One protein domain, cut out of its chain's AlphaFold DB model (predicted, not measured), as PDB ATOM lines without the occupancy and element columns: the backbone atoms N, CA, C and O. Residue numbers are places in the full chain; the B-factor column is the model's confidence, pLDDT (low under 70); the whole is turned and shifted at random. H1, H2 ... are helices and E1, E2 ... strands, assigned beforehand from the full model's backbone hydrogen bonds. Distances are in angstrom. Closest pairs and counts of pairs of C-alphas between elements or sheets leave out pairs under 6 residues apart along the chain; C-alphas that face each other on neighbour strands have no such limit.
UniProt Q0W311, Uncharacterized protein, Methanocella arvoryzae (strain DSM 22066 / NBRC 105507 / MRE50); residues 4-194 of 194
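Overview. This is residues 4 to 194 of the 194 residues of an uncharacterized protein of Methanocella arvoryzae (strain DSM 22066 / NBRC 105507 / MRE50) (UniProt Q0W311). A strongly twisted sheet of seven strands makes the core, with H3 and H4 packed over one face and H1 and H6 over the other, three layers in all. The sheet curls round H3; beyond H4 lies H5, off the sheet, and the long link after it passes the E7 edge to reach H6. The printed part has 191 residues, with six named helices and seven named strands in the order E1 E2 E3 H1 E4 H2 H3 E5 H4 E6 E7 H5 H6. The sheet runs E1 E2 E4 E3 E5 E6 E7, mixed; the class is mixed, helices and strands. The whole is compact, with a radius of gyration of the C-alphas of 16.3 A and spans of 46 by 36 by 34 A.

Along the chain. Find C-alpha 10 at (65.650, 102.512, 60.831), where E1 begins, residues 10 to 16; E2, residues 19 to 27, runs 26.8 A. Next come E3, residues 30 to 34, H1, 45 to 55, E4, 58 to 63, H2, 66 to 70, and H3, 77 to 92, 20.9 A long. After E5, residues 96 to 101, and H4, 102 to 114, find C-alpha 119 at (78.161, 105.228, 42.087); there E6 begins, residues 119 to 127, 23.6 A. E7 is residues 133 to 138, H5 146 to 160, 23.2 A, and H6 182 to 193, ending at (85.847, 104.422, 51.640).

Arrangement. Edge strand E1 forms an antiparallel hairpin with E2; look at N 12 and O 23, 2.9 A. E2 and E4 are antiparallel, with N 24 and O 62 2.9 A apart. Parallel pairs follow: E4 and E3, N 32 and O 59, 2.9 A; E3 and E5, N 33 and O 97, 2.8 A; E5 and E6, N 98 and O 121, 2.9 A. E6 and E7 are an antiparallel hairpin, N 124 and O 136, 2.8 A. Strand-helix-strand units, parallel neighbours with a helix between, are E3, H1, E4 and E5, H4, E6; E4, H2 H3, E5 is split by E3; the crossovers are right-handed. H4 is on the sheet at a height of 9.1 A. H3 touches H4, Ser 81 and Ala 107 having the closest C-alphas, 4.3 A. On the opposite face, H1 touches H6, closest C-alphas Leu 50 and Cys 186, 6.1 A. H2 is near H3. H5 is close to H4 but not clearly touching, closest C-alphas Ile 113 and Val 149, 7.7 A. H1, H2 and H6 have each O i to N i+4 pair within hydrogen-bond range; H3 has 11 of 12, H4 7 of 9, H5 6 of 11.

Size, cuts and confidence. The C-alphas of Ala 6 and Lys 147, the farthest apart, are 48.1 A apart. The printed part has no cut. The link from H5 to H6, 21 residues, is long; residues 168 to 173 stand free. Mean pLDDT of the printed part is 72.2; look for values under 70 at residues 139 to 182, among others.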
ATOM      1  N   GLU A   4      61.597 102.888  63.231       86.25
ATOM      2  CA  GLU A   4      62.636 102.339  64.107       86.25
ATOM      3  C   GLU A   4      62.312 100.890  64.512       86.25
ATOM      4  O   GLU A   4      61.149 100.544  64.744       86.25
ATOM      5  N   ASP A   5      63.325 100.025  64.538       79.19
ATOM      6  CA  ASP A   5      63.218  98.646  65.006       79.19
ATOM      7  C   ASP A   5      63.753  98.475  66.437       79.19
ATOM      8  O   ASP A   5      64.328  99.385  67.029       79.19
ATOM      9  N   ALA A   6      63.566  97.285  67.012       72.94
ATOM     10  CA  ALA A   6      63.988  96.993  68.384       72.94
ATOM     11  C   ALA A   6      65.513  97.091  68.614       72.94
ATOM     12  O   ALA A   6      65.952  97.077  69.762       72.94
ATOM     13  N   ASN A   7      66.317  97.187  67.551       68.38
ATOM     14  CA  ASN A   7      67.773  97.312  67.608       68.38
ATOM     15  C   ASN A   7      68.253  98.764  67.407       68.38
ATOM     16  O   ASN A   7      69.466  99.001  67.335       68.38
ATOM     17  N   GLY A   8      67.323  99.724  67.300       74.31
ATOM     18  CA  GLY A   8      67.616 101.126  66.992       74.31
ATOM     19  C   GLY A   8      68.030 101.356  65.535       74.31
ATOM     20  O   GLY A   8      68.636 102.382  65.220       74.31
ATOM     21  N   ASP A   9      67.761 100.393  64.644       81.56
ATOM     22  CA  ASP A   9      67.950 100.554  63.205       81.56
ATOM     23  C   ASP A   9      66.678 101.173  62.597       81.56
ATOM     24  O   ASP A   9      65.559 100.884  63.024       81.56
ATOM     25  N   TYR A  10      66.812 101.995  61.553       88.50
ATOM     26  CA  TYR A  10      65.650 102.512  60.831       88.50
ATOM     27  C   TYR A  10      65.313 101.609  59.648       88.50
ATOM     28  O   TYR A  10      66.141 101.377  58.771       88.50
ATOM     29  N   ILE A  11      64.077 101.129  59.584       89.81
ATOM     30  CA  ILE A  11      63.540 100.324  58.487       89.81
ATOM     31  C   ILE A  11      62.765 101.228  57.536       89.81
ATOM     32  O   ILE A  11      61.811 101.899  57.931       89.81
ATOM     33  N   GLY A  12      63.141 101.216  56.265       90.69
ATOM     34  CA  GLY A  12      62.355 101.784  55.182       90.69
ATOM     35  C   GLY A  12      61.759 100.702  54.294       90.69
ATOM     36  O   GLY A  12      62.149  99.536  54.339       90.69
ATOM     37  N   SER A  13      60.806 101.099  53.457       91.25
ATOM     38  CA  SER A  13      60.280 100.225  52.415       91.25
ATOM     39  C   SER A  13      59.941 101.003  51.156       91.25
ATOM     40  O   SER A  13      59.500 102.148  51.248       91.25
ATOM     41  N   PHE A  14      60.078 100.353  50.009       92.12
ATOM     42  CA  PHE A  14      59.717 100.880  48.696       92.12
ATOM     43  C   PHE A  14      59.013  99.797  47.875       92.12
ATOM     44  O   PHE A  14      59.068  98.613  48.216       92.12
ATOM     45  N   ALA A  15      58.311 100.208  46.823       91.56
ATOM     46  CA  ALA A  15      57.686  99.288  45.887       91.56
ATOM     47  C   ALA A  15      58.580  99.125  44.656       91.56
ATOM     48  O   ALA A  15      59.034 100.117  44.092       91.56
ATOM     49  N   PHE A  16      58.811  97.888  44.227       90.38
ATOM     50  CA  PHE A  16      59.557  97.580  43.013       90.38
ATOM     51  C   PHE A  16      58.919  96.388  42.301       90.38
ATOM     52  O   PHE A  16      58.725  95.333  42.906       90.38
ATOM     53  N   GLU A  17      58.545  96.578  41.032       89.06
ATOM     54  CA  GLU A  17      57.867  95.571  40.196       89.06
ATOM     55  C   GLU A  17      56.718  94.841  40.929       89.06
ATOM     56  O   GLU A  17      56.639  93.614  40.963       89.06
ATOM     57  N   GLY A  18      55.838  95.610  41.582       85.31
ATOM     58  CA  GLY A  18      54.665  95.081  42.290       85.31
ATOM     59  C   GLY A  18      54.958  94.411  43.639       85.31
ATOM     60  O   GLY A  18      54.036  93.909  44.278       85.31
ATOM     61  N   ARG A  19      56.211  94.414  44.109       83.31
ATOM     62  CA  ARG A  19      56.611  93.868  45.416       83.31
ATOM     63  C   ARG A  19      57.000  94.980  46.380       83.31
ATOM     64  O   ARG A  19      57.559  95.996  45.978       83.31
ATOM     65  N   ARG A  20      56.748  94.762  47.672       86.81
ATOM     66  CA  ARG A  20      57.285  95.604  48.745       86.81
ATOM     67  C   ARG A  20      58.673  95.097  49.128       86.81
ATOM     68  O   ARG A  20      58.809  93.955  49.555       86.81
ATOM     69  N   CYS A  21      59.671  95.956  48.990       86.69
ATOM     70  CA  CYS A  21      61.049  95.707  49.392       86.69
ATOM     71  C   CYS A  21      61.346  96.486  50.673       86.69
ATOM     72  O   CYS A  21      60.962  97.651  50.794       86.69
ATOM     73  N   GLU A  22      62.025  95.852  51.626       88.38
ATOM     74  CA  GLU A  22      62.462  96.487  52.870       88.38
ATOM     75  C   GLU A  22      63.972  96.708  52.860       88.38
ATOM     76  O   GLU A  22      64.737  95.906  52.326       88.38
ATOM     77  N   TYR A  23      64.398  97.801  53.480       91.06
ATOM     78  CA  TYR A  23      65.803  98.119  53.680       91.06
ATOM     79  C   TYR A  23      66.011  98.675  55.083       91.06
ATOM     80  O   TYR A  23      65.087  99.201  55.706       91.06
ATOM     81  N   ARG A  24      67.240  98.566  55.580       92.19
ATOM     82  CA  ARG A  24      67.659  99.170  56.848       92.19
ATOM     83  C   ARG A  24      68.615 100.315  56.587       92.19
ATOM     84  O   ARG A  24      69.371 100.267  55.620       92.19
ATOM     85  N   VAL A  25      68.588 101.327  57.442       93.56
ATOM     86  CA  VAL A  25      69.503 102.463  57.383       93.56
ATOM     87  C   VAL A  25      69.963 102.871  58.777       93.56
ATOM     88  O   VAL A  25      69.183 102.860  59.731       93.56
ATOM     89  N   ARG A  26      71.251 103.207  58.899       93.56
ATOM     90  CA  ARG A  26      71.865 103.686  60.142       93.56
ATOM     91  C   ARG A  26      73.123 104.505  59.862       93.56
ATOM     92  O   ARG A  26      73.766 104.346  58.829       93.56
ATOM     93  N   GLY A  27      73.512 105.327  60.831       92.69
ATOM     94  CA  GLY A  27      74.801 106.013  60.844       92.69
ATOM     95  C   GLY A  27      74.719 107.442  60.330       92.69
ATOM     96  O   GLY A  27      73.662 108.071  60.387       92.69
ATOM     97  N   TYR A  28      75.845 107.963  59.854       90.19
ATOM     98  CA  TYR A  28      75.998 109.330  59.350       90.19
ATOM     99  C   TYR A  28      77.200 109.428  58.403       90.19
ATOM    100  O   TYR A  28      78.097 108.594  58.438       90.19
ATOM    101  N   GLY A  29      77.270 110.479  57.585       93.75
ATOM    102  CA  GLY A  29      78.397 110.708  56.676       93.75
ATOM    103  C   GLY A  29      78.103 110.273  55.241       93.75
ATOM    104  O   GLY A  29      76.974 110.396  54.773       93.75
ATOM    105  N   LYS A  30      79.131 109.817  54.510       94.81
ATOM    106  CA  LYS A  30      78.974 109.434  53.096       94.81
ATOM    107  C   LYS A  30      78.097 108.180  52.972       94.81
ATOM    108  O   LYS A  30      78.261 107.261  53.780       94.81
ATOM    109  N   PRO A  31      77.203 108.116  51.976       96.81
ATOM    110  CA  PRO A  31      76.317 106.977  51.796       96.81
ATOM    111  C   PRO A  31      77.083 105.723  51.353       96.81
ATOM    112  O   PRO A  31      77.968 105.762  50.489       96.81
ATOM    113  N   LEU A  32      76.711 104.594  51.950       96.94
ATOM    114  CA  LEU A  32      77.212 103.261  51.638       96.94
ATOM    115  C   LEU A  32      76.027 102.308  51.496       96.94
ATOM    116  O   LEU A  32      75.247 102.165  52.429       96.94
ATOM    117  N   LEU A  33      75.923 101.614  50.369       96.69
ATOM    118  CA  LEU A  33      74.964 100.533  50.166       96.69
ATOM    119  C   LEU A  33      75.632  99.181  50.417       96.69
ATOM    120  O   LEU A  33      76.614  98.853  49.763       96.69
ATOM    121  N   ILE A  34      75.066  98.382  51.315       94.38
ATOM    122  CA  ILE A  34      75.345  96.957  51.482       94.38
ATOM    123  C   ILE A  34      74.221  96.175  50.795       94.38
ATOM    124  O   ILE A  34      73.053  96.358  51.134       94.38
ATOM    125  N   THR A  35      74.558  95.311  49.839       89.69
ATOM    126  CA  THR A  35      73.576  94.519  49.063       89.69
ATOM    127  C   THR A  35      73.177  93.195  49.709       89.69
ATOM    128  O   THR A  35      72.345  92.466  49.182       89.69
ATOM    129  N   ALA A  36      73.719  92.923  50.893       79.75
ATOM    130  CA  ALA A  36      73.312  91.813  51.728       79.75
ATOM    131  C   ALA A  36      72.320  92.255  52.811       79.75
ATOM    132  O   ALA A  36      72.454  93.316  53.438       79.75
ATOM    133  N   GLY A  37      71.359  91.374  53.082       67.25
ATOM    134  CA  GLY A  37      70.444  91.512  54.201       67.25
ATOM    135  C   GLY A  37      71.137  91.354  55.548       67.25
ATOM    136  O   GLY A  37      72.025  90.520  55.722       67.25
ATOM    137  N   ILE A  38      70.680  92.126  56.531       63.62
ATOM    138  CA  ILE A  38      71.117  92.033  57.937       63.62
ATOM    139  C   ILE A  38      69.970  91.658  58.883       63.62
ATOM    140  O   ILE A  38      70.040  91.906  60.091       63.62
ATOM    141  N   SER A  39      68.875  91.122  58.335       56.72
ATOM    142  CA  SER A  39      67.734  90.720  59.154       56.72
ATOM    143  C   SER A  39      68.149  89.615  60.139       56.72
ATOM    144  O   SER A  39      68.973  88.774  59.790       56.72
ATOM    145  N   PRO A  40      67.579  89.556  61.352       50.56
ATOM    146  CA  PRO A  40      67.899  88.492  62.310       50.56
ATOM    147  C   PRO A  40      67.570  87.075  61.808       50.56
ATOM    148  O   PRO A  40      68.100  86.103  62.330       50.56
ATOM    149  N   ILE A  41      66.676  86.968  60.817       48.53
ATOM    150  CA  ILE A  41      66.144  85.703  60.292       48.53
ATOM    151  C   ILE A  41      66.940  85.229  59.066       48.53
ATOM    152  O   ILE A  41      67.160  84.031  58.906       48.53
ATOM    153  N   TYR A  42      67.389  86.154  58.210       47.50
ATOM    154  CA  TYR A  42      68.018  85.833  56.920       47.50
ATOM    155  C   TYR A  42      69.431  86.413  56.747       47.50
ATOM    156  O   TYR A  42      70.140  86.021  55.822       47.50
ATOM    157  N   GLY A  43      69.854  87.335  57.615       56.72
ATOM    158  CA  GLY A  43      71.125  88.045  57.516       56.72
ATOM    159  C   GLY A  43      72.291  87.304  58.166       56.72
ATOM    160  O   GLY A  43      72.179  86.739  59.253       56.72
ATOM    161  N   SER A  44      73.454  87.340  57.515       66.56
ATOM    162  CA  SER A  44      74.682  86.773  58.084       66.56
ATOM    163  C   SER A  44      75.175  87.609  59.265       66.56
ATOM    164  O   SER A  44      75.240  88.838  59.182       66.56
ATOM    165  N   TYR A  45      75.641  86.941  60.323       69.62
ATOM    166  CA  TYR A  45      76.316  87.578  61.459       69.62
ATOM    167  C   TYR A  45      77.465  88.500  61.010       69.62
ATOM    168  O   TYR A  45      77.654  89.589  61.551       69.62
ATOM    169  N   ALA A  46      78.200  88.105  59.964       75.44
ATOM    170  CA  ALA A  46      79.280  88.912  59.400       75.44
ATOM    171  C   ALA A  46      78.772  90.218  58.765       75.44
ATOM    172  O   ALA A  46      79.374  91.272  58.965       75.44
ATOM    173  N   TRP A  47      77.652  90.170  58.037       85.06
ATOM    174  CA  TRP A  47      77.047  91.353  57.420       85.06
ATOM    175  C   TRP A  47      76.467  92.301  58.467       85.06
ATOM    176  O   TRP A  47      76.631  93.512  58.337       85.06
ATOM    177  N   ARG A  48      75.874  91.765  59.543       85.12
ATOM    178  CA  ARG A  48      75.389  92.577  60.664       85.12
ATOM    179  C   ARG A  48      76.532  93.296  61.383       85.12
ATOM    180  O   ARG A  48      76.451  94.504  61.582       85.12
ATOM    181  N   TYR A  49      77.634  92.596  61.661       86.81
ATOM    182  CA  TYR A  49      78.832  93.223  62.224       86.81
ATOM    183  C   TYR A  49      79.381  94.341  61.325       86.81
ATOM    184  O   TYR A  49      79.720  95.419  61.808       86.81
ATOM    185  N   LEU A  50      79.470  94.104  60.010       89.19
ATOM    186  CA  LEU A  50      79.944  95.120  59.067       89.19
ATOM    187  C   LEU A  50      79.003  96.325  59.005       89.19
ATOM    188  O   LEU A  50      79.489  97.451  58.975       89.19
ATOM    189  N   PHE A  51      77.689  96.109  59.020       91.50
ATOM    190  CA  PHE A  51      76.706  97.188  59.056       91.50
ATOM    191  C   PHE A  51      76.886  98.074  60.292       91.50
ATOM    192  O   PHE A  51      77.040  99.285  60.152       91.50
ATOM    193  N   GLU A  52      76.950  97.473  61.482       90.62
ATOM    194  CA  GLU A  52      77.139  98.204  62.742       90.62
ATOM    195  C   GLU A  52      78.485  98.942  62.771       90.62
ATOM    196  O   GLU A  52      78.546 100.129  63.093       90.62
ATOM    197  N   CYS A  53      79.562  98.267  62.366       91.81
ATOM    198  CA  CYS A  53      80.902  98.843  62.357       91.81
ATOM    199  C   CYS A  53      81.028 100.025  61.380       91.81
ATOM    200  O   CYS A  53      81.613 101.056  61.716       91.81
ATOM    201  N   LEU A  54      80.463  99.908  60.174       94.12
ATOM    202  CA  LEU A  54      80.545 100.947  59.144       94.12
ATOM    203  C   LEU A  54      79.580 102.110  59.406       94.12
ATOM    204  O   LEU A  54      79.889 103.238  59.018       94.12
ATOM    205  N   ALA A  55      78.469 101.877  60.113       93.69
ATOM    206  CA  ALA A  55      77.539 102.925  60.534       93.69
ATOM    207  C   ALA A  55      78.174 103.950  61.491       93.69
ATOM    208  O   ALA A  55      77.699 105.080  61.583       93.69
ATOM    209  N   GLY A  56      79.283 103.600  62.155       91.75
ATOM    210  CA  GLY A  56      80.075 104.544  62.947       91.75
ATOM    211  C   GLY A  56      80.821 105.602  62.120       91.75
ATOM    212  O   GLY A  56      81.365 106.543  62.689       91.75
ATOM    213  N   THR A  57      80.887 105.463  60.789       92.75
ATOM    214  CA  THR A  57      81.626 106.395  59.909       92.75
ATOM    215  C   THR A  57      80.917 106.751  58.600       92.75
ATOM    216  O   THR A  57      81.355 107.669  57.906       92.75
ATOM    217  N   SER A  58      79.869 106.009  58.244       94.44
ATOM    218  CA  SER A  58      79.144 106.117  56.977       94.44
ATOM    219  C   SER A  58      77.635 106.085  57.212       94.44
ATOM    220  O   SER A  58      77.159 105.537  58.207       94.44
ATOM    221  N   PHE A  59      76.871 106.646  56.273       95.44
ATOM    222  CA  PHE A  59      75.418 106.507  56.249       95.44
ATOM    223  C   PHE A  59      75.073 105.215  55.505       95.44
ATOM    224  O   PHE A  59      75.110 105.161  54.276       95.44
ATOM    225  N   VAL A  60      74.859 104.133  56.251       96.12
ATOM    226  CA  VAL A  60      74.814 102.774  55.706       96.12
ATOM    227  C   VAL A  60      73.381 102.355  55.436       96.12
ATOM    228  O   VAL A  60      72.558 102.335  56.347       96.12
ATOM    229  N   TYR A  61      73.117 101.946  54.201       95.62
ATOM    230  CA  TYR A  61      71.916 101.242  53.775       95.62
ATOM    231  C   TYR A  61      72.221  99.745  53.670       95.62
ATOM    232  O   TYR A  61      73.258  99.370  53.134       95.62
ATOM    233  N   SER A  62      71.317  98.887  54.129       93.06
ATOM    234  CA  SER A  62      71.330  97.448  53.846       93.06
ATOM    235  C   SER A  62      70.061  97.086  53.089       93.06
ATOM    236  O   SER A  62      68.953  97.322  53.580       93.06
ATOM    237  N   LEU A  63      70.236  96.527  51.895       90.75
ATOM    238  CA  LEU A  63      69.172  96.000  51.052       90.75
ATOM    239  C   LEU A  63      69.323  94.480  50.996       90.75
ATOM    240  O   LEU A  63      70.381  93.985  50.628       90.75
ATOM    241  N   ASP A  64      68.286  93.741  51.380       79.81
ATOM    242  CA  ASP A  64      68.329  92.278  51.409       79.81
ATOM    243  C   ASP A  64      68.008  91.697  50.028       79.81
ATOM    244  O   ASP A  64      66.848  91.470  49.688       79.81
ATOM    245  N   ILE A  65      69.044  91.495  49.214       72.69
ATOM    246  CA  ILE A  65      68.911  90.911  47.872       72.69
ATOM    247  C   ILE A  65      68.972  89.376  47.938       72.69
ATOM    248  O   ILE A  65      68.279  88.683  47.195       72.69
ATOM    249  N   GLU A  66      69.746  88.824  48.875       60.00
ATOM    250  CA  GLU A  66      70.007  87.384  48.988       60.00
ATOM    251  C   GLU A  66      68.789  86.575  49.468       60.00
ATOM    252  O   GLU A  66      68.528  85.479  48.963       60.00
ATOM    253  N   SER A  67      67.985  87.101  50.400       55.34
ATOM    254  CA  SER A  67      66.723  86.444  50.780       55.34
ATOM    255  C   SER A  67      65.724  86.393  49.617       55.34
ATOM    256  O   SER A  67      64.936  85.451  49.523       55.34
ATOM    257  N   MET A  68      65.801  87.350  48.684       52.84
ATOM    258  CA  MET A  68      64.980  87.356  47.473       52.84
ATOM    259  C   MET A  68      65.461  86.316  46.454       52.84
ATOM    260  O   MET A  68      64.617  85.683  45.819       52.84
ATOM    261  N   MET A  69      66.776  86.069  46.369       51.06
ATOM    262  CA  MET A  69      67.370  85.007  45.539       51.06
ATOM    263  C   MET A  69      66.941  83.599  45.971       51.06
ATOM    264  O   MET A  69      66.693  82.749  45.125       51.06
ATOM    265  N   LYS A  70      66.828  83.337  47.282       49.75
ATOM    266  CA  LYS A  70      66.437  82.010  47.803       49.75
ATOM    267  C   LYS A  70      64.957  81.680  47.604       49.75
ATOM    268  O   LYS A  70      64.586  80.515  47.674       49.75
ATOM    269  N   SER A  71      64.114  82.693  47.409       50.50
ATOM    270  CA  SER A  71      62.659  82.516  47.314       50.50
ATOM    271  C   SER A  71      62.162  82.112  45.924       50.50
ATOM    272  O   SER A  71      61.006  81.720  45.794       50.50
ATOM    273  N   ASP A  72      62.997  82.240  44.892       48.72
ATOM    274  CA  ASP A  72      62.572  82.084  43.503       48.72
ATOM    275  C   ASP A  72      63.791  81.741  42.631       48.72
ATOM    276  O   ASP A  72      64.551  82.625  42.229       48.72
ATOM    277  N   GLU A  73      63.995  80.447  42.354       46.09
ATOM    278  CA  GLU A  73      65.144  79.908  41.597       46.09
ATOM    279  C   GLU A  73      65.255  80.471  40.163       46.09
ATOM    280  O   GLU A  73      66.237  80.226  39.464       46.09
ATOM    281  N   THR A  74      64.266  81.254  39.720       42.09
ATOM    282  CA  THR A  74      64.183  81.840  38.377       42.09
ATOM    283  C   THR A  74      64.578  83.318  38.288       42.09
ATOM    284  O   THR A  74      64.615  83.873  37.186       42.09
ATOM    285  N   ARG A  75      64.899  83.994  39.403       55.88
ATOM    286  CA  ARG A  75      65.236  85.431  39.373       55.88
ATOM    287  C   ARG A  75      66.707  85.674  39.062       55.88
ATOM    288  O   ARG A  75      67.565  85.767  39.939       55.88
ATOM    289  N   ASP A  76      66.941  85.806  37.761       69.75
ATOM    290  CA  ASP A  76      68.208  86.118  37.106       69.75
ATOM    291  C   ASP A  76      68.844  87.429  37.620       69.75
ATOM    292  O   ASP A  76      68.165  88.358  38.074       69.75
ATOM    293  N   HIS A  77      70.169  87.535  37.504       74.25
ATOM    294  CA  HIS A  77      70.984  88.706  37.833       74.25
ATOM    295  C   HIS A  77      70.423  90.024  37.270       74.25
ATOM    296  O   HIS A  77      70.642  91.081  37.863       74.25
ATOM    297  N   ALA A  78      69.668  89.968  36.169       82.00
ATOM    298  CA  ALA A  78      68.965  91.106  35.584       82.00
ATOM    299  C   ALA A  78      67.944  91.755  36.538       82.00
ATOM    300  O   ALA A  78      67.895  92.983  36.629       82.00
ATOM    301  N   TYR A  79      67.159  90.965  37.280       85.69
ATOM    302  CA  TYR A  79      66.192  91.498  38.247       85.69
ATOM    303  C   TYR A  79      66.913  92.224  39.386       85.69
ATOM    304  O   TYR A  79      66.600  93.373  39.699       85.69
ATOM    305  N   HIS A  80      67.937  91.588  39.962       85.19
ATOM    306  CA  HIS A  80      68.724  92.177  41.046       85.19
ATOM    307  C   HIS A  80      69.471  93.433  40.595       85.19
ATOM    308  O   HIS A  80      69.519  94.409  41.338       85.19
ATOM    309  N   SER A  81      69.987  93.449  39.363       89.69
ATOM    310  CA  SER A  81      70.600  94.642  38.784       89.69
ATOM    311  C   SER A  81      69.618  95.816  38.753       89.69
ATOM    312  O   SER A  81      69.934  96.892  39.253       89.69
ATOM    313  N   LYS A  82      68.407  95.606  38.218       92.69
ATOM    314  CA  LYS A  82      67.374  96.651  38.154       92.69
ATOM    315  C   LYS A  82      66.917  97.102  39.540       92.69
ATOM    316  O   LYS A  82      66.703  98.290  39.751       92.69
ATOM    317  N   LEU A  83      66.803  96.177  40.491       92.88
ATOM    318  CA  LEU A  83      66.450  96.492  41.875       92.88
ATOM    319  C   LEU A  83      67.498  97.405  42.528       92.88
ATOM    320  O   LEU A  83      67.142  98.411  43.136       92.88
ATOM    321  N   ILE A  84      68.786  97.071  42.391       94.12
ATOM    322  CA  ILE A  84      69.889  97.880  42.932       94.12
ATOM    323  C   ILE A  84      69.914  99.252  42.262       94.12
ATOM    324  O   ILE A  84      70.042 100.267  42.944       94.12
ATOM    325  N   GLU A  85      69.780  99.291  40.937       95.44
ATOM    326  CA  GLU A  85      69.751 100.537  40.174       95.44
ATOM    327  C   GLU A  85      68.597 101.441  40.629       95.44
ATOM    328  O   GLU A  85      68.816 102.610  40.952       95.44
ATOM    329  N   TYR A  86      67.385 100.886  40.723       96.38
ATOM    330  CA  TYR A  86      66.206 101.589  41.219       96.38
ATOM    331  C   TYR A  86      66.438 102.112  42.637       96.38
ATOM    332  O   TYR A  86      66.160 103.272  42.921       96.38
ATOM    333  N   PHE A  87      67.005 101.295  43.524       96.69
ATOM    334  CA  PHE A  87      67.288 101.702  44.897       96.69
ATOM    335  C   PHE A  87      68.272 102.878  44.967       96.69
ATOM    336  O   PHE A  87      68.050 103.839  45.706       96.69
ATOM    337  N   LEU A  88      69.339 102.839  44.165       96.81
ATOM    338  CA  LEU A  88      70.305 103.934  44.074       96.81
ATOM    339  C   LEU A  88      69.642 105.229  43.588       96.81
ATOM    340  O   LEU A  88      69.937 106.291  44.133       96.81
ATOM    341  N   ARG A  89      68.753 105.149  42.591       96.62
ATOM    342  CA  ARG A  89      68.086 106.312  41.982       96.62
ATOM    343  C   ARG A  89      66.968 106.888  42.841       96.62
ATOM    344  O   ARG A  89      66.982 108.077  43.135       96.62
ATOM    345  N   GLU A  90      66.029 106.043  43.241       96.38
ATOM    346  CA  GLU A  90      64.739 106.464  43.791       96.38
ATOM    347  C   GLU A  90      64.725 106.494  45.321       96.38
ATOM    348  O   GLU A  90      63.904 107.188  45.917       96.38
ATOM    349  N   VAL A  91      65.625 105.747  45.974       95.75
ATOM    350  CA  VAL A  91      65.683 105.687  47.444       95.75
ATOM    351  C   VAL A  91      66.875 106.456  48.000       95.75
ATOM    352  O   VAL A  91      66.701 107.246  48.927       95.75
ATOM    353  N   ILE A  92      68.082 106.239  47.468       96.44
ATOM    354  CA  ILE A  92      69.279 106.932  47.966       96.44
ATOM    355  C   ILE A  92      69.436 108.309  47.306       96.44
ATOM    356  O   ILE A  92      69.658 109.298  48.000       96.44
ATOM    357  N   GLY A  93      69.342 108.391  45.976       96.00
ATOM    358  CA  GLY A  93      69.326 109.645  45.211       96.00
ATOM    359  C   GLY A  93      70.642 110.436  45.183       96.00
ATOM    360  O   GLY A  93      70.741 111.449  44.491       96.00
ATOM    361  N   ILE A  94      71.671 109.987  45.904       94.19
ATOM    362  CA  ILE A  94      72.983 110.636  45.992       94.19
ATOM    363  C   ILE A  94      74.115 109.644  45.721       94.19
ATOM    364  O   ILE A  94      73.946 108.425  45.803       94.19
ATOM    365  N   ARG A  95      75.291 110.177  45.375       94.94
ATOM    366  CA  ARG A  95      76.444 109.366  44.980       94.94
ATOM    367  C   ARG A  95      76.935 108.492  46.135       94.94
ATOM    368  O   ARG A  95      77.191 109.011  47.213       94.94
ATOM    369  N   THR A  96      77.036 107.187  45.887       95.88
ATOM    370  CA  THR A  96      77.085 106.139  46.910       95.88
ATOM    371  C   THR A  96      78.142 105.088  46.599       95.88
ATOM    372  O   THR A  96      78.314 104.660  45.454       95.88
ATOM    373  N   ALA A  97      78.878 104.662  47.626       96.00
ATOM    374  CA  ALA A  97      79.724 103.478  47.535       96.00
ATOM    375  C   ALA A  97      78.875 102.213  47.717       96.00
ATOM    376  O   ALA A  97      77.915 102.225  48.478       96.00
ATOM    377  N   ILE A  98      79.240 101.115  47.063       95.25
ATOM    378  CA  ILE A  98      78.546  99.828  47.194       95.25
ATOM    379  C   ILE A  98      79.506  98.805  47.797       95.25
ATOM    380  O   ILE A  98      80.650  98.705  47.357       95.25
ATOM    381  N   LEU A  99      79.050  98.043  48.785       93.56
ATOM    382  CA  LEU A  99      79.716  96.881  49.358       93.56
ATOM    383  C   LEU A  99      78.840  95.646  49.120       93.56
ATOM    384  O   LEU A  99      77.701  95.599  49.573       93.56
ATOM    385  N   ALA A 100      79.384  94.646  48.436       90.00
ATOM    386  CA  ALA A 100      78.632  93.478  47.988       90.00
ATOM    387  C   ALA A 100      79.388  92.167  48.208       90.00
ATOM    388  O   ALA A 100      80.618  92.161  48.327       90.00
ATOM    389  N   GLY A 101      78.662  91.049  48.240       83.06
ATOM    390  CA  GLY A 101      79.255  89.709  48.193       83.06
ATOM    391  C   GLY A 101      79.739  89.346  46.784       83.06
ATOM    392  O   GLY A 101      79.330  89.949  45.793       83.06
ATOM    393  N   ASP A 102      80.608  88.345  46.657       76.19
ATOM    394  CA  ASP A 102      81.093  87.874  45.354       76.19
ATOM    395  C   ASP A 102      80.033  87.139  44.525       76.19
ATOM    396  O   ASP A 102      80.042  87.259  43.301       76.19
ATOM    397  N   GLN A 103      79.072  86.468  45.159       76.56
ATOM    398  CA  GLN A 103      77.885  85.923  44.477       76.56
ATOM    399  C   GLN A 103      77.032  86.989  43.763       76.56
ATOM    400  O   GLN A 103      76.344  86.686  42.789       76.56
ATOM    401  N   GLU A 104      77.096  88.249  44.193       79.88
ATOM    402  CA  GLU A 104      76.277  89.345  43.652       79.88
ATOM    403  C   GLU A 104      76.989  90.109  42.525       79.88
ATOM    404  O   GLU A 104      76.469  91.091  41.991       79.88
ATOM    405  N   TYR A 105      78.188  89.657  42.147       82.31
ATOM    406  CA  TYR A 105      79.103  90.379  41.272       82.31
ATOM    407  C   TYR A 105      78.474  90.841  39.957       82.31
ATOM    408  O   TYR A 105      78.615  92.009  39.592       82.31
ATOM    409  N   ALA A 106      77.763  89.951  39.259       82.62
ATOM    410  CA  ALA A 106      77.143  90.263  37.975       82.62
ATOM    411  C   ALA A 106      76.058  91.346  38.112       82.62
ATOM    412  O   ALA A 106      76.105  92.358  37.413       82.62
ATOM    413  N   ALA A 107      75.136  91.171  39.060       86.19
ATOM    414  CA  ALA A 107      74.018  92.085  39.282       86.19
ATOM    415  C   ALA A 107      74.481  93.473  39.748       86.19
ATOM    416  O   ALA A 107      74.064  94.487  39.195       86.19
ATOM    417  N   VAL A 108      75.386  93.526  40.731       89.75
ATOM    418  CA  VAL A 108      75.906  94.790  41.275       89.75
ATOM    419  C   VAL A 108      76.707  95.545  40.227       89.75
ATOM    420  O   VAL A 108      76.607  96.766  40.133       89.75
ATOM    421  N   THR A 109      77.500  94.836  39.424       88.19
ATOM    422  CA  THR A 109      78.301  95.482  38.384       88.19
ATOM    423  C   THR A 109      77.417  96.068  37.290       88.19
ATOM    424  O   THR A 109      77.641  97.210  36.894       88.19
ATOM    425  N   ALA A 110      76.401  95.329  36.837       88.56
ATOM    426  CA  ALA A 110      75.432  95.829  35.868       88.56
ATOM    427  C   ALA A 110      74.694  97.068  36.412       88.56
ATOM    428  O   ALA A 110      74.721  98.120  35.775       88.56
ATOM    429  N   ALA A 111      74.179  97.006  37.643       91.94
ATOM    430  CA  ALA A 111      73.511  98.139  38.284       91.94
ATOM    431  C   ALA A 111      74.424  99.363  38.411       91.94
ATOM    432  O   ALA A 111      74.004 100.495  38.181       91.94
ATOM    433  N   ALA A 112      75.691  99.146  38.765       92.06
ATOM    434  CA  ALA A 112      76.650 100.223  38.927       92.06
ATOM    435  C   ALA A 112      77.037 100.881  37.595       92.06
ATOM    436  O   ALA A 112      77.346 102.071  37.580       92.06
ATOM    437  N   ILE A 113      77.009 100.138  36.484       89.50
ATOM    438  CA  ILE A 113      77.192 100.689  35.135       89.50
ATOM    439  C   ILE A 113      75.992 101.571  34.763       89.50
ATOM    440  O   ILE A 113      76.195 102.721  34.363       89.50
ATOM    441  N   GLU A 114      74.767 101.077  34.955       91.88
ATOM    442  CA  GLU A 114      73.540 101.821  34.636       91.88
ATOM    443  C   GLU A 114      73.392 103.081  35.507       91.88
ATOM    444  O   GLU A 114      73.139 104.184  35.016       91.88
ATOM    445  N   ALA A 115      73.671 102.962  36.807       92.56
ATOM    446  CA  ALA A 115      73.641 104.057  37.772       92.56
ATOM    447  C   ALA A 115      75.007 104.751  37.959       92.56
ATOM    448  O   ALA A 115      75.254 105.345  39.006       92.56
ATOM    449  N   ARG A 116      75.907 104.736  36.962       90.88
ATOM    450  CA  ARG A 116      77.299 105.240  37.088       90.88
ATOM    451  C   ARG A 116      77.456 106.660  37.646       90.88
ATOM    452  O   ARG A 116      78.485 106.976  38.233       90.88
ATOM    453  N   ALA A 117      76.466 107.532  37.446       90.50
ATOM    454  CA  ALA A 117      76.476 108.895  37.984       90.50
ATOM    455  C   ALA A 117      76.271 108.930  39.511       90.50
ATOM    456  O   ALA A 117      76.732 109.851  40.180       90.50
ATOM    457  N   LEU A 118      75.616 107.902  40.051       94.38
ATOM    458  CA  LEU A 118      75.283 107.726  41.461       94.38
ATOM    459  C   LEU A 118      76.220 106.739  42.166       94.38
ATOM    460  O   LEU A 118      76.069 106.526  43.363       94.38
ATOM    461  N   VAL A 119      77.205 106.159  41.476       94.12
ATOM    462  CA  VAL A 119      78.161 105.228  42.087       94.12
ATOM    463  C   VAL A 119      79.541 105.870  42.223       94.12
ATOM    464  O   VAL A 119      80.121 106.386  41.266       94.12
ATOM    465  N   ASP A 120      80.077 105.846  43.442       90.75
ATOM    466  CA  ASP A 120      81.446 106.285  43.734       90.75
ATOM    467  C   ASP A 120      82.459 105.169  43.465       90.75
ATOM    468  O   ASP A 120      83.465 105.356  42.779       90.75
ATOM    469  N   LYS A 121      82.207 104.001  44.057       91.94
ATOM    470  CA  LYS A 121      83.063 102.815  44.003       91.94
ATOM    471  C   LYS A 121      82.252 101.589  44.409       91.94
ATOM    472  O   LYS A 121      81.333 101.699  45.215       91.94
ATOM    473  N   VAL A 122      82.631 100.432  43.888       91.56
ATOM    474  CA  VAL A 122      82.075  99.133  44.270       91.56
ATOM    475  C   VAL A 122      83.179  98.314  44.928       91.56
ATOM    476  O   VAL A 122      84.287  98.208  44.401       91.56
ATOM    477  N   ILE A 123      82.886  97.748  46.090       90.88
ATOM    478  CA  ILE A 123      83.778  96.914  46.883       90.88
ATOM    479  C   ILE A 123      83.120  95.541  47.006       90.88
ATOM    480  O   ILE A 123      82.009  95.424  47.506       90.88
ATOM    481  N   PHE A 124      83.811  94.497  46.572       87.12
ATOM    482  CA  PHE A 124      83.366  93.119  46.727       87.12
ATOM    483  C   PHE A 124      84.121  92.442  47.862       87.12
ATOM    484  O   PHE A 124      85.357  92.456  47.887       87.12
ATOM    485  N   LEU A 125      83.373  91.834  48.774       84.38
ATOM    486  CA  LEU A 125      83.868  90.982  49.840       84.38
ATOM    487  C   LEU A 125      83.853  89.531  49.345       84.38
ATOM    488  O   LEU A 125      82.806  88.901  49.289       84.38
ATOM    489  N   CYS A 126      85.019  89.006  48.968       76.81
ATOM    490  CA  CYS A 126      85.149  87.649  48.439       76.81
ATOM    491  C   CYS A 126      85.777  86.725  49.494       76.81
ATOM    492  O   CYS A 126      86.948  86.944  49.843       76.81
ATOM    493  N   PRO A 127      85.088  85.685  49.987       67.25
ATOM    494  CA  PRO A 127      85.741  84.631  50.745       67.25
ATOM    495  C   PRO A 127      86.753  83.889  49.857       67.25
ATOM    496  O   PRO A 127      86.623  83.786  48.637       67.25
ATOM    497  N   ASP A 128      87.820  83.384  50.461       62.69
ATOM    498  CA  ASP A 128      88.747  82.457  49.831       62.69
ATOM    499  C   ASP A 128      88.583  81.049  50.411       62.69
ATOM    500  O   ASP A 128      87.926  80.835  51.428       62.69
ATOM    501  N   ARG A 129      89.205  80.064  49.752       51.06
ATOM    502  CA  ARG A 129      89.114  78.647  50.141       51.06
ATOM    503  C   ARG A 129      89.657  78.347  51.544       51.06
ATOM    504  O   ARG A 129      89.424  77.259  52.048       51.06
ATOM    505  N   ALA A 130      90.391  79.276  52.154       56.50
ATOM    506  CA  ALA A 130      90.924  79.156  53.507       56.50
ATOM    507  C   ALA A 130      90.086  79.948  54.532       56.50
ATOM    508  O   ALA A 130      90.566  80.218  55.631       56.50
ATOM    509  N   GLY A 131      88.866  80.369  54.170       56.53
ATOM    510  CA  GLY A 131      87.986  81.155  55.035       56.53
ATOM    511  C   GLY A 131      88.449  82.599  55.245       56.53
ATOM    512  O   GLY A 131      88.005  83.262  56.180       56.53
ATOM    513  N   ARG A 132      89.364  83.111  54.412       64.75
ATOM    514  CA  ARG A 132      89.866  84.490  54.494       64.75
ATOM    515  C   ARG A 132      89.087  85.371  53.537       64.75
ATOM    516  O   ARG A 132      88.852  84.998  52.396       64.75
ATOM    517  N   PHE A 133      88.774  86.586  53.958       65.81
ATOM    518  CA  PHE A 133      88.106  87.544  53.089       65.81
ATOM    519  C   PHE A 133      89.113  88.409  52.329       65.81
ATOM    520  O   PHE A 133      90.056  88.964  52.901       65.81
ATOM    521  N   ARG A 134      88.904  88.535  51.019       69.94
ATOM    522  CA  ARG A 134      89.623  89.446  50.129       69.94
ATOM    523  C   ARG A 134      88.674  90.530  49.647       69.94
ATOM    524  O   ARG A 134      87.586  90.231  49.173       69.94
ATOM    525  N   LEU A 135      89.129  91.775  49.717       75.88
ATOM    526  CA  LEU A 135      88.416  92.911  49.147       75.88
ATOM    527  C   LEU A 135      88.869  93.117  47.702       75.88
ATOM    528  O   LEU A 135      90.070  93.150  47.418       75.88
ATOM    529  N   ARG A 136      87.913  93.268  46.787       76.12
ATOM    530  CA  ARG A 136      88.155  93.697  45.404       76.12
ATOM    531  C   ARG A 136      87.448  95.018  45.165       76.12
ATOM    532  O   ARG A 136      86.302  95.166  45.557       76.12
ATOM    533  N   ILE A 137      88.116  95.958  44.508       73.31
ATOM    534  CA  ILE A 137      87.538  97.269  44.201       73.31
ATOM    535  C   ILE A 137      87.329  97.365  42.700       73.31
ATOM    536  O   ILE A 137      88.268  97.162  41.930       73.31
ATOM    537  N   ALA A 138      86.116  97.724  42.304       72.88
ATOM    538  CA  ALA A 138      85.805  98.222  40.979       72.88
ATOM    539  C   ALA A 138      85.445  99.707  41.103       72.88
ATOM    540  O   ALA A 138      84.510 100.084  41.807       72.88
ATOM    541  N   ILE A 139      86.219 100.571  40.448       64.31
ATOM    542  CA  ILE A 139      85.902 101.999  40.372       64.31
ATOM    543  C   ILE A 139      85.050 102.199  39.129       64.31
ATOM    544  O   ILE A 139      85.527 101.989  38.013       64.31
ATOM    545  N   VAL A 140      83.807 102.631  39.319       62.41
ATOM    546  CA  VAL A 140      82.972 103.084  38.210       62.41
ATOM    547  C   VAL A 140      83.294 104.558  37.992       62.41
ATOM    548  O   VAL A 140      82.842 105.439  38.719       62.41
ATOM    549  N   ALA A 141      84.197 104.829  37.048       50.53
ATOM    550  CA  ALA A 141      84.659 106.183  36.775       50.53
ATOM    551  C   ALA A 141      83.534 107.020  36.145       50.53
ATOM    552  O   ALA A 141      83.244 106.928  34.953       50.53
ATOM    553  N   GLY A 142      82.913 107.874  36.953       42.97
ATOM    554  CA  GLY A 142      81.964 108.883  36.500       42.97
ATOM    555  C   GLY A 142      82.667 110.109  35.918       42.97
ATOM    556  O   GLY A 142      82.745 111.124  36.596       42.97
ATOM    557  N   LYS A 143      83.162 110.028  34.675       33.56
ATOM    558  CA  LYS A 143      83.207 111.157  33.721       33.56
ATOM    559  C   LYS A 143      83.085 110.595  32.306       33.56
ATOM    560  O   LYS A 143      83.782 109.651  31.950       33.56
ATOM    561  N   GLY A 144      82.137 111.130  31.541       35.69
ATOM    562  CA  GLY A 144      81.684 110.572  30.273       35.69
ATOM    563  C   GLY A 144      82.810 110.254  29.296       35.69
ATOM    564  O   GLY A 144      83.470 111.154  28.809       35.69
ATOM    565  N   THR A 145      82.973 108.973  28.977       33.19
ATOM    566  CA  THR A 145      83.249 108.491  27.619       33.19
ATOM    567  C   THR A 145      82.665 107.081  27.522       33.19
ATOM    568  O   THR A 145      82.928 106.225  28.364       33.19
ATOM    569  N   GLU A 146      81.839 106.825  26.514       38.81
ATOM    570  CA  GLU A 146      81.180 105.529  26.263       38.81
ATOM    571  C   GLU A 146      82.178 104.392  25.954       38.81
ATOM    572  O   GLU A 146      81.822 103.219  25.930       38.81
ATOM    573  N   LYS A 147      83.470 104.709  25.797       33.44
ATOM    574  CA  LYS A 147      84.528 103.770  25.394       33.44
ATOM    575  C   LYS A 147      85.089 102.885  26.525       33.44
ATOM    576  O   LYS A 147      85.949 102.051  26.260       33.44
ATOM    577  N   GLY A 148      84.633 103.046  27.772       38.44
ATOM    578  CA  GLY A 148      85.164 102.320  28.943       38.44
ATOM    579  C   GLY A 148      84.379 101.078  29.388       38.44
ATOM    580  O   GLY A 148      84.899 100.288  30.173       38.44
ATOM    581  N   VAL A 149      83.145 100.891  28.906       42.84
ATOM    582  CA  VAL A 149      82.233  99.842  29.408       42.84
ATOM    583  C   VAL A 149      82.540  98.475  28.787       42.84
ATOM    584  O   VAL A 149      82.605  97.473  29.498       42.84
ATOM    585  N   ALA A 150      82.835  98.436  27.485       37.66
ATOM    586  CA  ALA A 150      83.171  97.205  26.764       37.66
ATOM    587  C   ALA A 150      84.402  96.458  27.334       37.66
ATOM    588  O   ALA A 150      84.283  95.265  27.601       37.66
ATOM    589  N   PRO A 151      85.557  97.100  27.620       44.94
ATOM    590  CA  PRO A 151      86.696  96.389  28.207       44.94
ATOM    591  C   PRO A 151      86.478  95.974  29.672       44.94
ATOM    592  O   PRO A 151      87.194  95.097  30.161       44.94
ATOM    593  N   LEU A 152      85.511  96.577  30.380       43.88
ATOM    594  CA  LEU A 152      85.101  96.125  31.707       43.88
ATOM    595  C   LEU A 152      84.291  94.829  31.566       43.88
ATOM    596  O   LEU A 152      84.716  93.819  32.107       43.88
ATOM    597  N   LEU A 153      83.227  94.810  30.755       42.62
ATOM    598  CA  LEU A 153      82.410  93.613  30.478       42.62
ATOM    599  C   LEU A 153      83.233  92.440  29.917       42.62
ATOM    600  O   LEU A 153      83.069  91.303  30.358       42.62
ATOM    601  N   ASP A 154      84.209  92.716  29.054       40.81
ATOM    602  CA  ASP A 154      85.084  91.692  28.471       40.81
ATOM    603  C   ASP A 154      86.097  91.113  29.487       40.81
ATOM    604  O   ASP A 154      86.448  89.930  29.459       40.81
ATOM    605  N   ARG A 155      86.524  91.920  30.473       42.78
ATOM    606  CA  ARG A 155      87.269  91.434  31.651       42.78
ATOM    607  C   ARG A 155      86.374  90.658  32.621       42.78
ATOM    608  O   ARG A 155      86.874  89.760  33.295       42.78
ATOM    609  N   LEU A 156      85.086  90.987  32.688       43.66
ATOM    610  CA  LEU A 156      84.098  90.384  33.587       43.66
ATOM    611  C   LEU A 156      83.664  88.988  33.107       43.66
ATOM    612  O   LEU A 156      83.634  88.057  33.915       43.66
ATOM    613  N   HIS A 157      83.450  88.790  31.801       37.53
ATOM    614  CA  HIS A 157      83.145  87.467  31.237       37.53
ATOM    615  C   HIS A 157      84.267  86.444  31.463       37.53
ATOM    616  O   HIS A 157      83.992  85.286  31.777       37.53
ATOM    617  N   ARG A 158      85.538  86.868  31.424       36.16
ATOM    618  CA  ARG A 158      86.678  85.982  31.738       36.16
ATOM    619  C   ARG A 158      86.747  85.564  33.209       36.16
ATOM    620  O   ARG A 158      87.346  84.541  33.513       36.16
ATOM    621  N   ILE A 159      86.148  86.328  34.124       40.41
ATOM    622  CA  ILE A 159      86.096  85.985  35.555       40.41
ATOM    623  C   ILE A 159      84.971  84.976  35.831       40.41
ATOM    624  O   ILE A 159      85.143  84.098  36.674       40.41
ATOM    625  N   SER A 160      83.859  85.073  35.096       33.97
ATOM    626  CA  SER A 160      82.714  84.157  35.184       33.97
ATOM    627  C   SER A 160      82.976  82.784  34.551       33.97
ATOM    628  O   SER A 160      82.423  81.798  35.027       33.97
ATOM    629  N   ALA A 161      83.788  82.707  33.489       30.97
ATOM    630  CA  ALA A 161      83.908  81.503  32.657       30.97
ATOM    631  C   ALA A 161      85.063  80.546  33.019       30.97
ATOM    632  O   ALA A 161      85.143  79.454  32.463       30.97
ATOM    633  N   GLY A 162      85.954  80.893  33.949       27.72
ATOM    634  CA  GLY A 162      86.973  79.953  34.423       27.72
ATOM    635  C   GLY A 162      88.317  80.596  34.725       27.72
ATOM    636  O   GLY A 162      88.851  81.369  33.944       27.72
ATOM    637  N   THR A 163      88.892  80.168  35.849       28.42
ATOM    638  CA  THR A 163      90.261  80.450  36.297       28.42
ATOM    639  C   THR A 163      90.544  81.931  36.548       28.42
ATOM    640  O   THR A 163      90.578  82.765  35.654       28.42
ATOM    641  N   ALA A 164      90.835  82.263  37.806       29.03
ATOM    642  CA  ALA A 164      91.374  83.558  38.186       29.03
ATOM    643  C   ALA A 164      92.692  83.842  37.434       29.03
ATOM    644  O   ALA A 164      93.778  83.540  37.929       29.03
ATOM    645  N   VAL A 165      92.613  84.453  36.250       24.86
ATOM    646  CA  VAL A 165      93.778  85.000  35.562       24.86
ATOM    647  C   VAL A 165      94.078  86.349  36.193       24.86
ATOM    648  O   VAL A 165      93.460  87.382  35.930       24.86
ATOM    649  N   CYS A 166      95.049  86.288  37.092       28.19
ATOM    650  CA  CYS A 166      95.725  87.399  37.724       28.19
ATOM    651  C   CYS A 166      96.316  88.331  36.649       28.19
ATOM    652  O   CYS A 166      97.445  88.139  36.205       28.19
ATOM    653  N   THR A 167      95.582  89.362  36.224       23.64
ATOM    654  CA  THR A 167      96.191  90.469  35.479       23.64
ATOM    655  C   THR A 167      96.634  91.537  36.470       23.64
ATOM    656  O   THR A 167      95.852  92.339  36.979       23.64
ATOM    657  N   ARG A 168      97.941  91.517  36.761       28.03
ATOM    658  CA  ARG A 168      98.672  92.599  37.427       28.03
ATOM    659  C   ARG A 168      98.441  93.896  36.648       28.03
ATOM    660  O   ARG A 168      99.131  94.159  35.670       28.03
ATOM    661  N   SER A 169      97.508  94.727  37.094       26.50
ATOM    662  CA  SER A 169      97.558  96.157  36.791       26.50
ATOM    663  C   SER A 169      98.165  96.861  38.000       26.50
ATOM    664  O   SER A 169      97.798  96.595  39.144       26.50
ATOM    665  N   ARG A 170      99.189  97.681  37.744       29.67
ATOM    666  CA  ARG A 170      99.915  98.485  38.733       29.67
ATOM    667  C   ARG A 170      98.974  99.546  39.325       29.67
ATOM    668  O   ARG A 170      99.065 100.714  38.979       29.67
ATOM    669  N   ALA A 171      98.097  99.149  40.237       28.59
ATOM    670  CA  ALA A 171      97.561 100.031  41.264       28.59
ATOM    671  C   ALA A 171      98.301  99.701  42.567       28.59
ATOM    672  O   ALA A 171      98.568  98.535  42.860       28.59
ATOM    673  N   ARG A 172      98.751 100.736  43.282       28.62
ATOM    674  CA  ARG A 172      99.669 100.641  44.427       28.62
ATOM    675  C   ARG A 172      99.230  99.554  45.419       28.62
ATOM    676  O   ARG A 172      98.075  99.479  45.819       28.62
ATOM    677  N   ARG A 173     100.196  98.704  45.779       31.91
ATOM    678  CA  ARG A 173     100.049  97.558  46.682       31.91
ATOM    679  C   ARG A 173      99.537  98.005  48.051       31.91
ATOM    680  O   ARG A 173     100.212  98.753  48.746       31.91
ATOM    681  N   GLY A 174      98.405  97.434  48.439       28.83
ATOM    682  CA  GLY A 174      97.933  97.313  49.814       28.83
ATOM    683  C   GLY A 174      97.301  95.936  50.015       28.83
ATOM    684  O   GLY A 174      96.160  95.833  50.443       28.83
ATOM    685  N   VAL A 175      97.998  94.867  49.614       32.94
ATOM    686  CA  VAL A 175      97.544  93.489  49.851       32.94
ATOM    687  C   VAL A 175      98.046  93.071  51.228       32.94
ATOM    688  O   VAL A 175      99.193  92.665  51.376       32.94
ATOM    689  N   THR A 176      97.201  93.197  52.247       32.78
ATOM    690  CA  THR A 176      97.438  92.594  53.563       32.78
ATOM    691  C   THR A 176      96.827  91.191  53.557       32.78
ATOM    692  O   THR A 176      95.608  91.028  53.559       32.78
ATOM    693  N   SER A 177      97.676  90.165  53.465       32.75
ATOM    694  CA  SER A 177      97.295  88.749  53.478       32.75
ATOM    695  C   SER A 177      97.314  88.192  54.905       32.75
ATOM    696  O   SER A 177      98.373  88.128  55.522       32.75
ATOM    697  N   GLY A 178      96.157  87.771  55.410       35.91
ATOM    698  CA  GLY A 178      95.962  87.067  56.683       35.91
ATOM    699  C   GLY A 178      94.486  86.676  56.817       35.91
ATOM    700  O   GLY A 178      93.649  87.288  56.152       35.91
ATOM    701  N   SER A 179      94.138  85.658  57.612       42.72
ATOM    702  CA  SER A 179      92.748  85.489  58.060       42.72
ATOM    703  C   SER A 179      92.385  86.725  58.876       42.72
ATOM    704  O   SER A 179      92.985  87.011  59.908       42.72
ATOM    705  N   LYS A 180      91.486  87.549  58.345       57.12
ATOM    706  CA  LYS A 180      91.138  88.819  58.977       57.12
ATOM    707  C   LYS A 180      89.948  88.595  59.888       57.12
ATOM    708  O   LYS A 180      88.928  88.073  59.444       57.12
ATOM    709  N   SER A 181      90.082  89.012  61.143       68.19
ATOM    710  CA  SER A 181      88.926  89.186  62.017       68.19
ATOM    711  C   SER A 181      87.925  90.154  61.361       68.19
ATOM    712  O   SER A 181      88.348  91.027  60.590       68.19
ATOM    713  N   PRO A 182      86.617  90.061  61.670       69.62
ATOM    714  CA  PRO A 182      85.618  91.009  61.173       69.62
ATOM    715  C   PRO A 182      86.018  92.479  61.384       69.62
ATOM    716  O   PRO A 182      85.848  93.304  60.488       69.62
ATOM    717  N   ALA A 183      86.665  92.784  62.515       76.62
ATOM    718  CA  ALA A 183      87.199  94.111  62.818       76.62
ATOM    719  C   ALA A 183      88.232  94.590  61.785       76.62
ATOM    720  O   ALA A 183      88.182  95.729  61.325       76.62
ATOM    721  N   ARG A 184      89.148  93.708  61.368       79.75
ATOM    722  CA  ARG A 184      90.183  94.052  60.386       79.75
ATOM    723  C   ARG A 184      89.609  94.221  58.981       79.75
ATOM    724  O   ARG A 184      90.078  95.078  58.240       79.75
ATOM    725  N   ILE A 185      88.586  93.440  58.630       80.44
ATOM    726  CA  ILE A 185      87.835  93.618  57.376       80.44
ATOM    727  C   ILE A 185      87.163  94.991  57.370       80.44
ATOM    728  O   ILE A 185      87.282  95.720  56.388       80.44
ATOM    729  N   CYS A 186      86.510  95.358  58.471       84.94
ATOM    730  CA  CYS A 186      85.871  96.657  58.605       84.94
ATOM    731  C   CYS A 186      86.885  97.806  58.482       84.94
ATOM    732  O   CYS A 186      86.672  98.722  57.693       84.94
ATOM    733  N   GLU A 187      88.027  97.726  59.174       85.88
ATOM    734  CA  GLU A 187      89.093  98.731  59.078       85.88
ATOM    735  C   GLU A 187      89.606  98.891  57.637       85.88
ATOM    736  O   GLU A 187      89.784 100.012  57.152       85.88
ATOM    737  N   ASP A 188      89.813  97.781  56.928       85.75
ATOM    738  CA  ASP A 188      90.232  97.824  55.531       85.75
ATOM    739  C   ASP A 188      89.160  98.468  54.645       85.75
ATOM    740  O   ASP A 188      89.493  99.326  53.830       85.75
ATOM    741  N   ILE A 189      87.877  98.137  54.828       86.06
ATOM    742  CA  ILE A 189      86.773  98.780  54.098       86.06
ATOM    743  C   ILE A 189      86.747 100.282  54.391       86.06
ATOM    744  O   ILE A 189      86.709 101.076  53.454       86.06
ATOM    745  N   MET A 190      86.853 100.702  55.655       87.62
ATOM    746  CA  MET A 190      86.896 102.123  56.014       87.62
ATOM    747  C   MET A 190      88.038 102.860  55.305       87.62
ATOM    748  O   MET A 190      87.851 103.976  54.821       87.62
ATOM    749  N   ARG A 191      89.221 102.240  55.191       86.88
ATOM    750  CA  ARG A 191      90.355 102.808  54.439       86.88
ATOM    751  C   ARG A 191      90.050 102.953  52.952       86.88
ATOM    752  O   ARG A 191      90.517 103.908  52.342       86.88
ATOM    753  N   LEU A 192      89.278 102.032  52.377       84.56
ATOM    754  CA  LEU A 192      88.855 102.092  50.979       84.56
ATOM    755  C   LEU A 192      87.730 103.095  50.726       84.56
ATOM    756  O   LEU A 192      87.573 103.522  49.584       84.56
ATOM    757  N   LEU A 193      86.946 103.456  51.746       83.94
ATOM    758  CA  LEU A 193      85.847 104.422  51.640       83.94
ATOM    759  C   LEU A 193      86.305 105.885  51.721       83.94
ATOM    760  O   LEU A 193      85.608 106.745  51.176       83.94
ATOM    761  N   ARG A 194      87.471 106.155  52.323       79.06
ATOM    762  CA  ARG A 194      88.127 107.475  52.275       79.06
ATOM    763  C   ARG A 194      88.357 107.926  50.827       79.06
ATOM    764  O   ARG A 194      88.172 109.141  50.593       79.06
TER     765      ARG A 194